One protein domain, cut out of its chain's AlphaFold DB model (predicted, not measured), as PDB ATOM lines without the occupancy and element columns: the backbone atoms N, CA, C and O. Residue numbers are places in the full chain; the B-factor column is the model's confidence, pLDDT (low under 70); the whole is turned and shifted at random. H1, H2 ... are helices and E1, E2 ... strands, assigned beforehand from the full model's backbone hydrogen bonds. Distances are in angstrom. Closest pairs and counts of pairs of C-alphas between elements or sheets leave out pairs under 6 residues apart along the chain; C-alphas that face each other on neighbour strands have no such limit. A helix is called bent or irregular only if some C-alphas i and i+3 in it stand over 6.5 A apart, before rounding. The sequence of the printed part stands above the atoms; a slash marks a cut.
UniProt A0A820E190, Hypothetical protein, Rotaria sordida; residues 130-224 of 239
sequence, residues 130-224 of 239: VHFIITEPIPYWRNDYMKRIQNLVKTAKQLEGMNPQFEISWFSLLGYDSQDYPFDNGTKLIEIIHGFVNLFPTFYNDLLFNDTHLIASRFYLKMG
ATOM      1  N   VAL A 130     178.841 220.925 135.160       87.31
ATOM      2  CA  VAL A 130     180.241 220.759 134.769       87.31
ATOM      3  C   VAL A 130     181.087 221.655 135.653       87.31
ATOM      4  O   VAL A 130     180.832 222.855 135.764       87.31
ATOM      5  N   HIS A 131     182.084 221.063 136.303       89.81
ATOM      6  CA  HIS A 131     182.971 221.772 137.213       89.81
ATOM      7  C   HIS A 131     184.264 222.099 136.473       89.81
ATOM      8  O   HIS A 131     184.939 221.201 135.974       89.81
ATOM      9  N   PHE A 132     184.634 223.371 136.447       89.88
ATOM     10  CA  PHE A 132     185.925 223.824 135.949       89.88
ATOM     11  C   PHE A 132     186.817 224.117 137.145       89.88
ATOM     12  O   PHE A 132     186.458 224.919 138.007       89.88
ATOM     13  N   ILE A 133     187.963 223.441 137.207       90.69
ATOM     14  CA  ILE A 133     188.919 223.560 138.307       90.69
ATOM     15  C   ILE A 133     190.200 224.160 137.749       90.69
ATOM     16  O   ILE A 133     190.827 223.599 136.854       90.69
ATOM     17  N   ILE A 134     190.587 225.302 138.298       89.69
ATOM     18  CA  ILE A 134     191.865 225.942 138.033       89.69
ATOM     19  C   ILE A 134     192.778 225.556 139.189       89.69
ATOM     20  O   ILE A 134     192.591 226.021 140.311       89.69
ATOM     21  N   THR A 135     193.719 224.655 138.925       88.50
ATOM     22  CA  THR A 135     194.629 224.094 139.935       88.50
ATOM     23  C   THR A 135     195.900 224.913 140.135       88.50
ATOM     24  O   THR A 135     196.654 224.646 141.064       88.50
ATOM     25  N   GLU A 136     196.169 225.867 139.245       87.00
ATOM     26  CA  GLU A 136     197.362 226.705 139.296       87.00
ATOM     27  C   GLU A 136     197.077 228.042 139.996       87.00
ATOM     28  O   GLU A 136     195.992 228.607 139.815       87.00
ATOM     29  N   PRO A 137     198.055 228.591 140.742       85.06
ATOM     30  CA  PRO A 137     197.904 229.880 141.396       85.06
ATOM     31  C   PRO A 137     197.888 230.999 140.352       85.06
ATOM     32  O   PRO A 137     198.925 231.424 139.836       85.06
ATOM     33  N   ILE A 138     196.690 231.488 140.035       85.19
ATOM     34  CA  ILE A 138     196.484 232.588 139.094       85.19
ATOM     35  C   ILE A 138     196.283 233.898 139.868       85.19
ATOM     36  O   ILE A 138     195.533 233.940 140.842       85.19
ATOM     37  N   PRO A 139     196.901 235.010 139.442       86.38
ATOM     38  CA  PRO A 139     196.669 236.311 140.055       86.38
ATOM     39  C   PRO A 139     195.382 236.956 139.525       86.38
ATOM     40  O   PRO A 139     195.418 237.782 138.613       86.38
ATOM     41  N   TYR A 140     194.247 236.591 140.126       84.94
ATOM     42  CA  TYR A 140     192.900 237.074 139.770       84.94
ATOM     43  C   TYR A 140     192.731 238.595 139.877       84.94
ATOM     44  O   TYR A 140     191.878 239.160 139.200       84.94
ATOM     45  N   TRP A 141     193.545 239.266 140.695       84.00
ATOM     46  CA  TRP A 141     193.508 240.724 140.833       84.00
ATOM     47  C   TRP A 141     194.051 241.463 139.605       84.00
ATOM     48  O   TRP A 141     193.794 242.655 139.436       84.00
ATOM     49  N   ARG A 142     194.814 240.778 138.741       85.56
ATOM     50  CA  ARG A 142     195.325 241.374 137.508       85.56
ATOM     51  C   ARG A 142     194.289 241.259 136.389       85.56
ATOM     52  O   ARG A 142     193.769 240.183 136.091       85.56
ATOM     53  N   ASN A 143     194.042 242.384 135.726       85.12
ATOM     54  CA  ASN A 143     193.006 242.521 134.699       85.12
ATOM     55  C   ASN A 143     193.216 241.604 133.481       85.12
ATOM     56  O   ASN A 143     192.263 241.097 132.896       85.12
ATOM     57  N   ASP A 144     194.464 241.353 133.095       87.12
ATOM     58  CA  ASP A 144     194.804 240.454 131.991       87.12
ATOM     59  C   ASP A 144     194.386 239.004 132.268       87.12
ATOM     60  O   ASP A 144     193.823 238.352 131.385       87.12
ATOM     61  N   TYR A 145     194.598 238.507 133.489       88.38
ATOM     62  CA  TYR A 145     194.181 237.159 133.882       88.38
ATOM     63  C   TYR A 145     192.667 237.068 134.073       88.38
ATOM     64  O   TYR A 145     192.051 236.131 133.561       88.38
ATOM     65  N   MET A 146     192.048 238.059 134.720       87.25
ATOM     66  CA  MET A 146     190.597 238.067 134.929       87.25
ATOM     67  C   MET A 146     189.828 238.089 133.598       87.25
ATOM     68  O   MET A 146     188.914 237.287 133.396       87.25
ATOM     69  N   LYS A 147     190.266 238.903 132.627       88.94
ATOM     70  CA  LYS A 147     189.691 238.913 131.270       88.94
ATOM     71  C   LYS A 147     189.832 237.577 130.552       88.94
ATOM     72  O   LYS A 147     188.917 237.165 129.840       88.94
ATOM     73  N   ARG A 148     190.959 236.879 130.720       90.00
ATOM     74  CA  ARG A 148     191.146 235.537 130.141       90.00
ATOM     75  C   ARG A 148     190.154 234.535 130.724       90.00
ATOM     76  O   ARG A 148     189.586 233.761 129.961       90.00
ATOM     77  N   ILE A 149     189.907 234.581 132.032       90.19
ATOM     78  CA  ILE A 149     188.941 233.699 132.702       90.19
ATOM     79  C   ILE A 149     187.512 234.019 132.257       90.19
ATOM     80  O   ILE A 149     186.779 233.110 131.880       90.19
ATOM     81  N   GLN A 150     187.133 235.297 132.204       89.12
ATOM     82  CA  GLN A 150     185.824 235.713 131.685       89.12
ATOM     83  C   GLN A 150     185.619 235.271 130.228       89.12
ATOM     84  O   GLN A 150     184.549 234.774 129.872       89.12
ATOM     85  N   ASN A 151     186.651 235.392 129.386       90.62
ATOM     86  CA  ASN A 151     186.609 234.893 128.013       90.62
ATOM     87  C   ASN A 151     186.467 233.368 127.970       90.62
ATOM     88  O   ASN A 151     185.642 232.872 127.211       90.62
ATOM     89  N   LEU A 152     187.203 232.633 128.808       89.62
ATOM     90  CA  LEU A 152     187.094 231.177 128.913       89.62
ATOM     91  C   LEU A 152     185.676 230.754 129.299       89.62
ATOM     92  O   LEU A 152     185.102 229.888 128.646       89.62
ATOM     93  N   VAL A 153     185.082 231.396 130.304       89.75
ATOM     94  CA  VAL A 153     183.699 231.145 130.734       89.75
ATOM     95  C   VAL A 153     182.720 231.434 129.599       89.75
ATOM     96  O   VAL A 153     181.827 230.631 129.327       89.75
ATOM     97  N   LYS A 154     182.901 232.553 128.890       89.75
ATOM     98  CA  LYS A 154     182.060 232.928 127.749       89.75
ATOM     99  C   LYS A 154     182.156 231.912 126.612       89.75
ATOM    100  O   LYS A 154     181.123 231.516 126.081       89.75
ATOM    101  N   THR A 155     183.360 231.469 126.260       90.00
ATOM    102  CA  THR A 155     183.575 230.442 125.234       90.00
ATOM    103  C   THR A 155     183.006 229.095 125.677       90.00
ATOM    104  O   THR A 155     182.322 228.445 124.894       90.00
ATOM    105  N   ALA A 156     183.195 228.706 126.941       87.81
ATOM    106  CA  ALA A 156     182.653 227.464 127.485       87.81
ATOM    107  C   ALA A 156     181.116 227.443 127.470       87.81
ATOM    108  O   ALA A 156     180.517 226.425 127.143       87.81
ATOM    109  N   LYS A 157     180.462 228.577 127.744       86.94
ATOM    110  CA  LYS A 157     179.000 228.721 127.623       86.94
ATOM    111  C   LYS A 157     178.478 228.658 126.186       86.94
ATOM    112  O   LYS A 157     177.294 228.404 125.995       86.94
ATOM    113  N   GLN A 158     179.326 228.947 125.199       87.19
ATOM    114  CA  GLN A 158     178.983 228.895 123.775       87.19
ATOM    115  C   GLN A 158     179.176 227.503 123.164       87.19
ATOM    116  O   GLN A 158     178.810 227.305 122.007       87.19
ATOM    117  N   LEU A 159     179.746 226.553 123.913       84.44
ATOM    118  CA  LEU A 159     179.867 225.170 123.467       84.44
ATOM    119  C   LEU A 159     178.483 224.557 123.241       84.44
ATOM    120  O   LEU A 159     177.526 224.835 123.970       84.44
ATOM    121  N   GLU A 160     178.392 223.701 122.227       79.19
ATOM    122  CA  GLU A 160     177.179 222.947 121.938       79.19
ATOM    123  C   GLU A 160     176.774 222.115 123.161       79.19
ATOM    124  O   GLU A 160     177.611 221.506 123.823       79.19
ATOM    125  N   GLY A 161     175.493 222.152 123.517       76.25
ATOM    126  CA  GLY A 161     174.981 221.457 124.693       76.25
ATOM    127  C   GLY A 161     175.148 222.198 126.022       76.25
ATOM    128  O   GLY A 161     174.593 221.725 127.004       76.25
ATOM    129  N   MET A 162     175.811 223.359 126.108       83.44
ATOM    130  CA  MET A 162     175.884 224.159 127.348       83.44
ATOM    131  C   MET A 162     174.710 225.139 127.493       83.44
ATOM    132  O   MET A 162     174.157 225.626 126.508       83.44
ATOM    133  N   ASN A 163     174.303 225.443 128.733       83.12
ATOM    134  CA  ASN A 163     173.269 226.442 128.998       83.12
ATOM    135  C   ASN A 163     173.909 227.838 129.144       83.12
ATOM    136  O   ASN A 163     174.627 228.075 130.119       83.12
ATOM    137  N   PRO A 164     173.617 228.800 128.248       81.75
ATOM    138  CA  PRO A 164     174.256 230.114 128.287       81.75
ATOM    139  C   PRO A 164     173.791 230.989 129.462       81.75
ATOM    140  O   PRO A 164     174.488 231.934 129.837       81.75
ATOM    141  N   GLN A 165     172.627 230.699 130.046       82.94
ATOM    142  CA  GLN A 165     172.001 231.530 131.078       82.94
ATOM    143  C   GLN A 165     172.408 231.148 132.502       82.94
ATOM    144  O   GLN A 165     172.151 231.915 133.425       82.94
ATOM    145  N   PHE A 166     173.028 229.982 132.701       83.06
ATOM    146  CA  PHE A 166     173.303 229.467 134.036       83.06
ATOM    147  C   PHE A 166     174.803 229.297 134.283       83.06
ATOM    148  O   PHE A 166     175.481 228.495 133.643       83.06
ATOM    149  N   GLU A 167     175.300 230.035 135.268       87.69
ATOM    150  CA  GLU A 167     176.663 229.973 135.787       87.69
ATOM    151  C   GLU A 167     176.606 230.101 137.301       87.69
ATOM    152  O   GLU A 167     175.896 230.959 137.823       87.69
ATOM    153  N   ILE A 168     177.379 229.272 137.995       87.50
ATOM    154  CA  ILE A 168     177.661 229.468 139.412       87.50
ATOM    155  C   ILE A 168     179.160 229.694 139.521       87.50
ATOM    156  O   ILE A 168     179.958 228.759 139.457       87.50
ATOM    157  N   SER A 169     179.549 230.952 139.672       89.81
ATOM    158  CA  SER A 169     180.931 231.335 139.907       89.81
ATOM    159  C   SER A 169     181.012 232.318 141.062       89.81
ATOM    160  O   SER A 169     180.189 233.225 141.208       89.81
ATOM    161  N   TRP A 170     182.022 232.125 141.907       89.62
ATOM    162  CA  TRP A 170     182.257 232.981 143.063       89.62
ATOM    163  C   TRP A 170     182.552 234.424 142.632       89.62
ATOM    164  O   TRP A 170     182.058 235.354 143.252       89.62
ATOM    165  N   PHE A 171     183.286 234.624 141.530       87.19
ATOM    166  CA  PHE A 171     183.642 235.958 141.043       87.19
ATOM    167  C   PHE A 171     182.449 236.699 140.425       87.19
ATOM    168  O   PHE A 171     182.349 237.914 140.595       87.19
ATOM    169  N   SER A 172     181.511 235.996 139.770       86.88
ATOM    170  CA  SER A 172     180.278 236.627 139.282       86.88
ATOM    171  C   SER A 172     179.341 236.989 140.429       86.88
ATOM    172  O   SER A 172     178.691 238.029 140.358       86.88
ATOM    173  N   LEU A 173     179.254 236.159 141.475       86.38
ATOM    174  CA  LEU A 173     178.406 236.442 142.637       86.38
ATOM    175  C   LEU A 173     178.989 237.552 143.519       86.38
ATOM    176  O   LEU A 173     178.247 238.374 144.048       86.38
ATOM    177  N   LEU A 174     180.317 237.597 143.637       84.44
ATOM    178  CA  LEU A 174     181.039 238.688 144.283       84.44
ATOM    179  C   LEU A 174     180.852 240.021 143.533       84.44
ATOM    180  O   LEU A 174     181.094 241.077 144.109       84.44
ATOM    181  N   GLY A 175     180.435 239.980 142.260       80.25
ATOM    182  CA  GLY A 175     180.365 241.158 141.396       80.25
ATOM    183  C   GLY A 175     181.744 241.772 141.153       80.25
ATOM    184  O   GLY A 175     181.859 242.984 140.994       80.25
ATOM    185  N   TYR A 176     182.800 240.955 141.199       76.44
ATOM    186  CA  TYR A 176     184.168 241.446 141.120       76.44
ATOM    187  C   TYR A 176     184.576 241.692 139.669       76.44
ATOM    188  O   TYR A 176     184.735 240.747 138.890       76.44
ATOM    189  N   ASP A 177     184.820 242.960 139.341       72.06
ATOM    190  CA  ASP A 177     185.560 243.351 138.149       72.06
ATOM    191  C   ASP A 177     186.899 243.983 138.548       72.06
ATOM    192  O   ASP A 177     186.974 244.958 139.298       72.06
ATOM    193  N   SER A 178     187.979 243.425 138.009       69.88
ATOM    194  CA  SER A 178     189.334 243.965 138.143       69.88
ATOM    195  C   SER A 178     189.493 245.382 137.566       69.88
ATOM    196  O   SER A 178     190.476 246.052 137.882       69.88
ATOM    197  N   GLN A 179     188.564 245.843 136.714       67.69
ATOM    198  CA  GLN A 179     188.530 247.226 136.225       67.69
ATOM    199  C   GLN A 179     187.967 248.208 137.260       67.69
ATOM    200  O   GLN A 179     188.479 249.322 137.355       67.69
ATOM    201  N   ASP A 180     186.972 247.787 138.040       66.38
ATOM    202  CA  ASP A 180     186.334 248.618 139.068       66.38
ATOM    203  C   ASP A 180     187.159 248.650 140.363       66.38
ATOM    204  O   ASP A 180     187.163 249.645 141.090       66.38
ATOM    205  N   TYR A 181     187.919 247.581 140.619       67.12
ATOM    206  CA  TYR A 181     188.793 247.437 141.782       67.12
ATOM    207  C   TYR A 181     190.220 247.042 141.368       67.12
ATOM    208  O   TYR A 181     190.614 245.877 141.521       67.12
ATOM    209  N   PRO A 182     191.023 247.997 140.859       65.62
ATOM    210  CA  PRO A 182     192.425 247.754 140.565       65.62
ATOM    211  C   PRO A 182     193.183 247.573 141.884       65.62
ATOM    212  O   PRO A 182     193.453 248.529 142.613       65.62
ATOM    213  N   PHE A 183     193.500 246.327 142.224       70.56
ATOM    214  CA  PHE A 183     194.353 246.026 143.367       70.56
ATOM    215  C   PHE A 183     195.803 245.886 142.907       70.56
ATOM    216  O   PHE A 183     196.114 245.057 142.056       70.56
ATOM    217  N   ASP A 184     196.703 246.645 143.530       67.06
ATOM    218  CA  ASP A 184     198.145 246.520 143.281       67.06
ATOM    219  C   ASP A 184     198.728 245.217 143.857       67.06
ATOM    220  O   ASP A 184     199.757 244.730 143.389       67.06
ATOM    221  N   ASN A 185     198.072 244.634 144.869       71.19
ATOM    222  CA  ASN A 185     198.531 243.435 145.566       71.19
ATOM    223  C   ASN A 185     197.381 242.453 145.849       71.19
ATOM    224  O   ASN A 185     196.264 242.869 146.166       71.19
ATOM    225  N   GLY A 186     197.676 241.152 145.791       75.12
ATOM    226  CA  GLY A 186     196.701 240.070 145.957       75.12
ATOM    227  C   GLY A 186     196.087 239.961 147.357       75.12
ATOM    228  O   GLY A 186     194.994 239.421 147.495       75.12
ATOM    229  N   THR A 187     196.719 240.534 148.386       81.44
ATOM    230  CA  THR A 187     196.260 240.443 149.786       81.44
ATOM    231  C   THR A 187     194.876 241.058 150.010       81.44
ATOM    232  O   THR A 187     194.054 240.476 150.710       81.44
ATOM    233  N   LYS A 188     194.563 242.183 149.351       83.50
ATOM    234  CA  LYS A 188     193.236 242.826 149.445       83.50
ATOM    235  C   LYS A 188     192.125 241.956 148.859       83.50
ATOM    236  O   LYS A 188     191.017 241.924 149.384       83.50
ATOM    237  N   LEU A 189     192.425 241.233 147.777       84.31
ATOM    238  CA  LEU A 189     191.482 240.289 147.187       84.31
ATOM    239  C   LEU A 189     191.208 239.128 148.152       84.31
ATOM    240  O   LEU A 189     190.059 238.732 148.304       84.31
ATOM    241  N   ILE A 190     192.243 238.620 148.829       87.31
ATOM    242  CA  ILE A 190     192.098 237.551 149.825       87.31
ATOM    243  C   ILE A 190     191.232 238.000 151.009       87.31
ATOM    244  O   ILE A 190     190.333 237.260 151.399       87.31
ATOM    245  N   GLU A 191     191.401 239.223 151.519       87.25
ATOM    246  CA  GLU A 191     190.533 239.775 152.577       87.25
ATOM    247  C   GLU A 191     189.053 239.827 152.159       87.25
ATOM    248  O   GLU A 191     188.168 239.425 152.920       87.25
ATOM    249  N   ILE A 192     188.774 240.264 150.925       86.88
ATOM    250  CA  ILE A 192     187.410 240.290 150.373       86.88
ATOM    251  C   ILE A 192     186.860 238.870 150.219       86.88
ATOM    252  O   ILE A 192     185.712 238.617 150.589       86.88
ATOM    253  N   ILE A 193     187.670 237.936 149.713       88.56
ATOM    254  CA  ILE A 193     187.284 236.528 149.567       88.56
ATOM    255  C   ILE A 193     186.984 235.909 150.937       88.56
ATOM    256  O   ILE A 193     185.979 235.216 151.067       88.56
ATOM    257  N   HIS A 194     187.774 236.196 151.974       88.38
ATOM    258  CA  HIS A 194     187.483 235.751 153.340       88.38
ATOM    259  C   HIS A 194     186.122 236.255 153.827       88.38
ATOM    260  O   HIS A 194     185.326 235.474 154.353       88.38
ATOM    261  N   GLY A 195     185.825 237.542 153.622       87.81
ATOM    262  CA  GLY A 195     184.511 238.105 153.934       87.81
ATOM    263  C   GLY A 195     183.384 237.429 153.147       87.81
ATOM    264  O   GLY A 195     182.357 237.064 153.719       87.81
ATOM    265  N   PHE A 196     183.597 237.199 151.851       89.31
ATOM    266  CA  PHE A 196     182.637 236.547 150.963       89.31
ATOM    267  C   PHE A 196     182.356 235.097 151.358       89.31
ATOM    268  O   PHE A 196     181.198 234.706 151.431       89.31
ATOM    269  N   VAL A 197     183.386 234.307 151.657       90.44
ATOM    270  CA  VAL A 197     183.239 232.903 152.063       90.44
ATOM    271  C   VAL A 197     182.540 232.791 153.421       90.44
ATOM    272  O   VAL A 197     181.750 231.872 153.622       90.44
ATOM    273  N   ASN A 198     182.749 233.750 154.330       89.81
ATOM    274  CA  ASN A 198     182.000 233.816 155.588       89.81
ATOM    275  C   ASN A 198     180.507 234.126 155.368       89.81
ATOM    276  O   ASN A 198     179.664 233.624 156.110       89.81
ATOM    277  N   LEU A 199     180.174 234.934 154.355       89.25
ATOM    278  CA  LEU A 199     178.789 235.234 153.966       89.25
ATOM    279  C   LEU A 199     178.143 234.082 153.175       89.25
ATOM    280  O   LEU A 199     176.958 233.802 153.348       89.25
ATOM    281  N   PHE A 200     178.922 233.401 152.334       89.06
ATOM    282  CA  PHE A 200     178.497 232.308 151.463       89.06
ATOM    283  C   PHE A 200     179.373 231.063 151.682       89.06
ATOM    284  O   PHE A 200     180.232 230.744 150.852       89.06
ATOM    285  N   PRO A 201     179.133 230.301 152.768       89.19
ATOM    286  CA  PRO A 201     179.954 229.141 153.127       89.19
ATOM    287  C   PRO A 201     179.908 228.011 152.088       89.19
ATOM    288  O   PRO A 201     180.758 227.124 152.103       89.19
ATOM    289  N   THR A 202     178.960 228.046 151.146       87.69
ATOM    290  CA  THR A 202     178.888 227.113 150.013       87.69
ATOM    291  C   THR A 202     180.154 227.123 149.156       87.69
ATOM    292  O   THR A 202     180.532 226.070 148.652       87.69
ATOM    293  N   PHE A 203     180.834 228.270 149.043       88.44
ATOM    294  CA  PHE A 203     182.059 228.419 148.247       88.44
ATOM    295  C   PHE A 203     183.344 228.110 149.023       88.44
ATOM    296  O   PHE A 203     184.433 228.198 148.458       88.44
ATOM    297  N   TYR A 204     183.255 227.721 150.299       88.94
ATOM    298  CA  TYR A 204     184.438 227.429 151.117       88.94
ATOM    299  C   TYR A 204     185.325 226.347 150.483       88.94
ATOM    300  O   TYR A 204     186.537 226.497 150.405       88.94
ATOM    301  N   ASN A 205     184.710 225.285 149.952       88.81
ATOM    302  CA  ASN A 205     185.425 224.194 149.281       88.81
ATOM    303  C   ASN A 205     185.745 224.485 147.803       88.81
ATOM    304  O   ASN A 205     186.351 223.644 147.137       88.81
ATOM    305  N   ASP A 206     185.301 225.626 147.269       89.31
ATOM    306  CA  ASP A 206     185.562 226.038 145.884       89.31
ATOM    307  C   ASP A 206     186.833 226.869 145.755       89.31
ATOM    308  O   ASP A 206     187.368 227.001 144.655       89.31
ATOM    309  N   LEU A 207     187.308 227.438 146.862       90.44
ATOM    310  CA  LEU A 207     188.410 228.383 146.898       90.44
ATOM    311  C   LEU A 207     189.486 227.870 147.843       90.44
ATOM    312  O   LEU A 207     189.285 227.795 149.050       90.44
ATOM    313  N   LEU A 208     190.650 227.556 147.286       89.69
ATOM    314  CA  LEU A 208     191.841 227.255 148.066       89.69
ATOM    315  C   LEU A 208     192.766 228.461 147.987       89.69
ATOM    316  O   LEU A 208     193.302 228.759 146.922       89.69
ATOM    317  N   PHE A 209     192.964 229.154 149.099       86.50
ATOM    318  CA  PHE A 209     193.830 230.329 149.188       86.50
ATOM    319  C   PHE A 209     194.824 230.198 150.337       86.50
ATOM    320  O   PHE A 209     194.606 229.474 151.306       86.50
ATOM    321  N   ASN A 210     195.921 230.931 150.194       84.81
ATOM    322  CA  ASN A 210     196.855 231.263 151.258       84.81
ATOM    323  C   ASN A 210     196.743 232.771 151.556       84.81
ATOM    324  O   ASN A 210     196.090 233.496 150.804       84.81
ATOM    325  N   ASP A 211     197.447 233.271 152.569       80.50
ATOM    326  CA  ASP A 211     197.371 234.679 153.008       80.50
ATOM    327  C   ASP A 211     197.718 235.704 151.905       80.50
ATOM    328  O   ASP A 211     197.376 236.881 151.993       80.50
ATOM    329  N   THR A 212     198.420 235.271 150.851       76.12
ATOM    330  CA  THR A 212     198.936 236.149 149.788       76.12
ATOM    331  C   THR A 212     198.320 235.917 148.411       76.12
ATOM    332  O   THR A 212     198.320 236.837 147.592       76.12
ATOM    333  N   HIS A 213     197.824 234.713 148.116       80.31
ATOM    334  CA  HIS A 213     197.341 234.354 146.781       80.31
ATOM    335  C   HIS A 213     196.337 233.198 146.807       80.31
ATOM    336  O   HIS A 213     196.342 232.355 147.705       80.31
ATOM    337  N   LEU A 214     195.498 233.145 145.770       84.69
ATOM    338  CA  LEU A 214     194.596 232.028 145.506       84.69
ATOM    339  C   LEU A 214     195.404 230.901 144.849       84.69
ATOM    340  O   LEU A 214     196.043 231.121 143.822       84.69
ATOM    341  N   ILE A 215     195.407 229.720 145.463       87.06
ATOM    342  CA  ILE A 215     196.126 228.528 144.997       87.06
ATOM    343  C   ILE A 215     195.303 227.806 143.936       87.06
ATOM    344  O   ILE A 215     195.828 227.449 142.888       87.06
ATOM    345  N   ALA A 216     194.019 227.589 144.214       89.12
ATOM    346  CA  ALA A 216     193.111 226.931 143.292       89.12
ATOM    347  C   ALA A 216     191.706 227.515 143.414       89.12
ATOM    348  O   ALA A 216     191.297 227.989 144.479       89.12
ATOM    349  N   SER A 217     190.954 227.461 142.321       91.44
ATOM    350  CA  SER A 217     189.548 227.848 142.331       91.44
ATOM    351  C   SER A 217     188.692 226.939 141.467       91.44
ATOM    352  O   SER A 217     189.163 226.349 140.492       91.44
ATOM    353  N   ARG A 218     187.416 226.843 141.827       92.06
ATOM    354  CA  ARG A 218     186.402 226.090 141.099       92.06
ATOM    355  C   ARG A 218     185.226 226.989 140.730       92.06
ATOM    356  O   ARG A 218     184.822 227.854 141.503       92.06
ATOM    357  N   PHE A 219     184.664 226.763 139.549       90.94
ATOM    358  CA  PHE A 219     183.382 227.331 139.138       90.94
ATOM    359  C   PHE A 219     182.563 226.302 138.358       90.94
ATOM    360  O   PHE A 219     183.090 225.290 137.890       90.94
ATOM    361  N   TYR A 220     181.266 226.562 138.227       90.75
ATOM    362  CA  TYR A 220     180.310 225.620 137.668       90.75
ATOM    363  C   TYR A 220     179.575 226.232 136.490       90.75
ATOM    364  O   TYR A 220     179.068 227.356 136.554       90.75
ATOM    365  N   LEU A 221     179.442 225.436 135.440       89.56
ATOM    366  CA  LEU A 221     178.580 225.724 134.308       89.56
ATOM    367  C   LEU A 221     177.559 224.605 134.182       89.56
ATOM    368  O   LEU A 221     177.859 223.435 134.418       89.56
ATOM    369  N   LYS A 222     176.327 224.963 133.840       86.00
ATOM    370  CA  LYS A 222     175.264 223.978 133.660       86.00
ATOM    371  C   LYS A 222     175.206 223.576 132.200       86.00
ATOM    372  O   LYS A 222     175.122 224.430 131.315       86.00
ATOM    373  N   MET A 223     175.195 222.274 131.960       82.06
ATOM    374  CA  MET A 223     174.875 221.761 130.642       82.06
ATOM    375  C   MET A 223     173.391 222.015 130.356       82.06
ATOM    376  O   MET A 223     172.543 221.932 131.248       82.06
ATOM    377  N   GLY A 224     173.077 222.380 129.121       73.69
ATOM    378  CA  GLY A 224     171.721 222.374 128.594       73.69
ATOM    379  C   GLY A 224     171.159 220.955 128.540       73.69
ATOM    380  O   GLY A 224     171.750 220.001 129.047       73.69
TER     381      GLY A 224
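AT A GLANCE: This is residues 130 to 224 of the 239 residues of the protein "Hypothetical protein" of Rotaria sordida (UniProt A0A820E190). One long strand, E4, is the spine of a small twisted sheet: E1 runs along one side of it, E2 and E3 pair with its two ends on the other side, and the long helix H1 lies over one face, along E4. A second group of helices, H3 and H4, gathers about E3, away from H1, with little H2 beside the strands. The printed part has 95 residues, with four named helices and four named strands; along the chain come E1, then H1, then E2, then the helices H2, H3 and H4, then E3 and last E4; in the branched sheet the neighbour pairs E1 and E4, E2 and E4, and E3 and E4 are each antiparallel, and the class is mixed, helices and strands. The whole is compact, with a radius of gyration of the C-alphas of 13.2 A and spans of 38 by 28 by 23 A.

HOW THE PARTS SIT: Start at E4, residues 214 to 223, which has three neighbours in a sheet only just strongly twisted, with C-alphas up to 4.1 A off its best plane. On one side find E1, residues 130 to 134, antiparallel at 161 degrees, with N 132 and O 219 2.9 A apart, within hydrogen-bond range. On the other side E2, residues 162 to 168, is antiparallel at 138 degrees, with N 220 and O 168 at 2.8 A. There too is E3, residues 207 to 209, which forms a hairpin with E4; N 215 and O 208 are 2.7 A apart. H1, residues 143 to 157, is on the sheet at a height of 10.8 A, over E4 and along the strands, at 20 degrees on the local plane; its closest C-alphas to E4 are Lys 157 and Leu 221, 7.3 A. H2, residues 170 to 173, stands at the sheet's level, 3.4 A. H3, residues 186 to 199, and H4, residues 201 to 206, only graze the sheet; they are close but not clearly touching, with the C-alphas of Val 197 and Tyr 204 closest at 5.7 A, at a steep tilt of 47 degrees, opposite ways. H2 and H3 are near each other, while H1 is apart from H2, H3 and H4. In H1 and H3 every O i to N i+4 pair is within hydrogen-bond range; H2 is too short for one, and H4 has 0 of 2, but 2 of 3 O i to N i+3 pairs.

IN THESE COORDINATES: Find C-alpha 130 at (180.241, 220.759, 134.769), where E1 begins. H1 starts at C-alpha 143 (193.006, 242.521, 134.699) and runs 20.9 A; H3 runs 20.2 A. H4 is irregular: C-alphas 202 and 205 are 7.2 A apart. E4 runs 26.7 A, to C-alpha 223 at (174.875, 221.761, 130.642).

THE WHOLE: The C-alphas farthest apart, Glu 160 and Asp 211, are 38.9 A apart. The printed part has no cut, and its one long link is residues 174 to 185, from H2 to H3. Look there for the low confidence too: residues 178 to 182 and 184 are under 70, against a mean pLDDT of the printed part of 84.8.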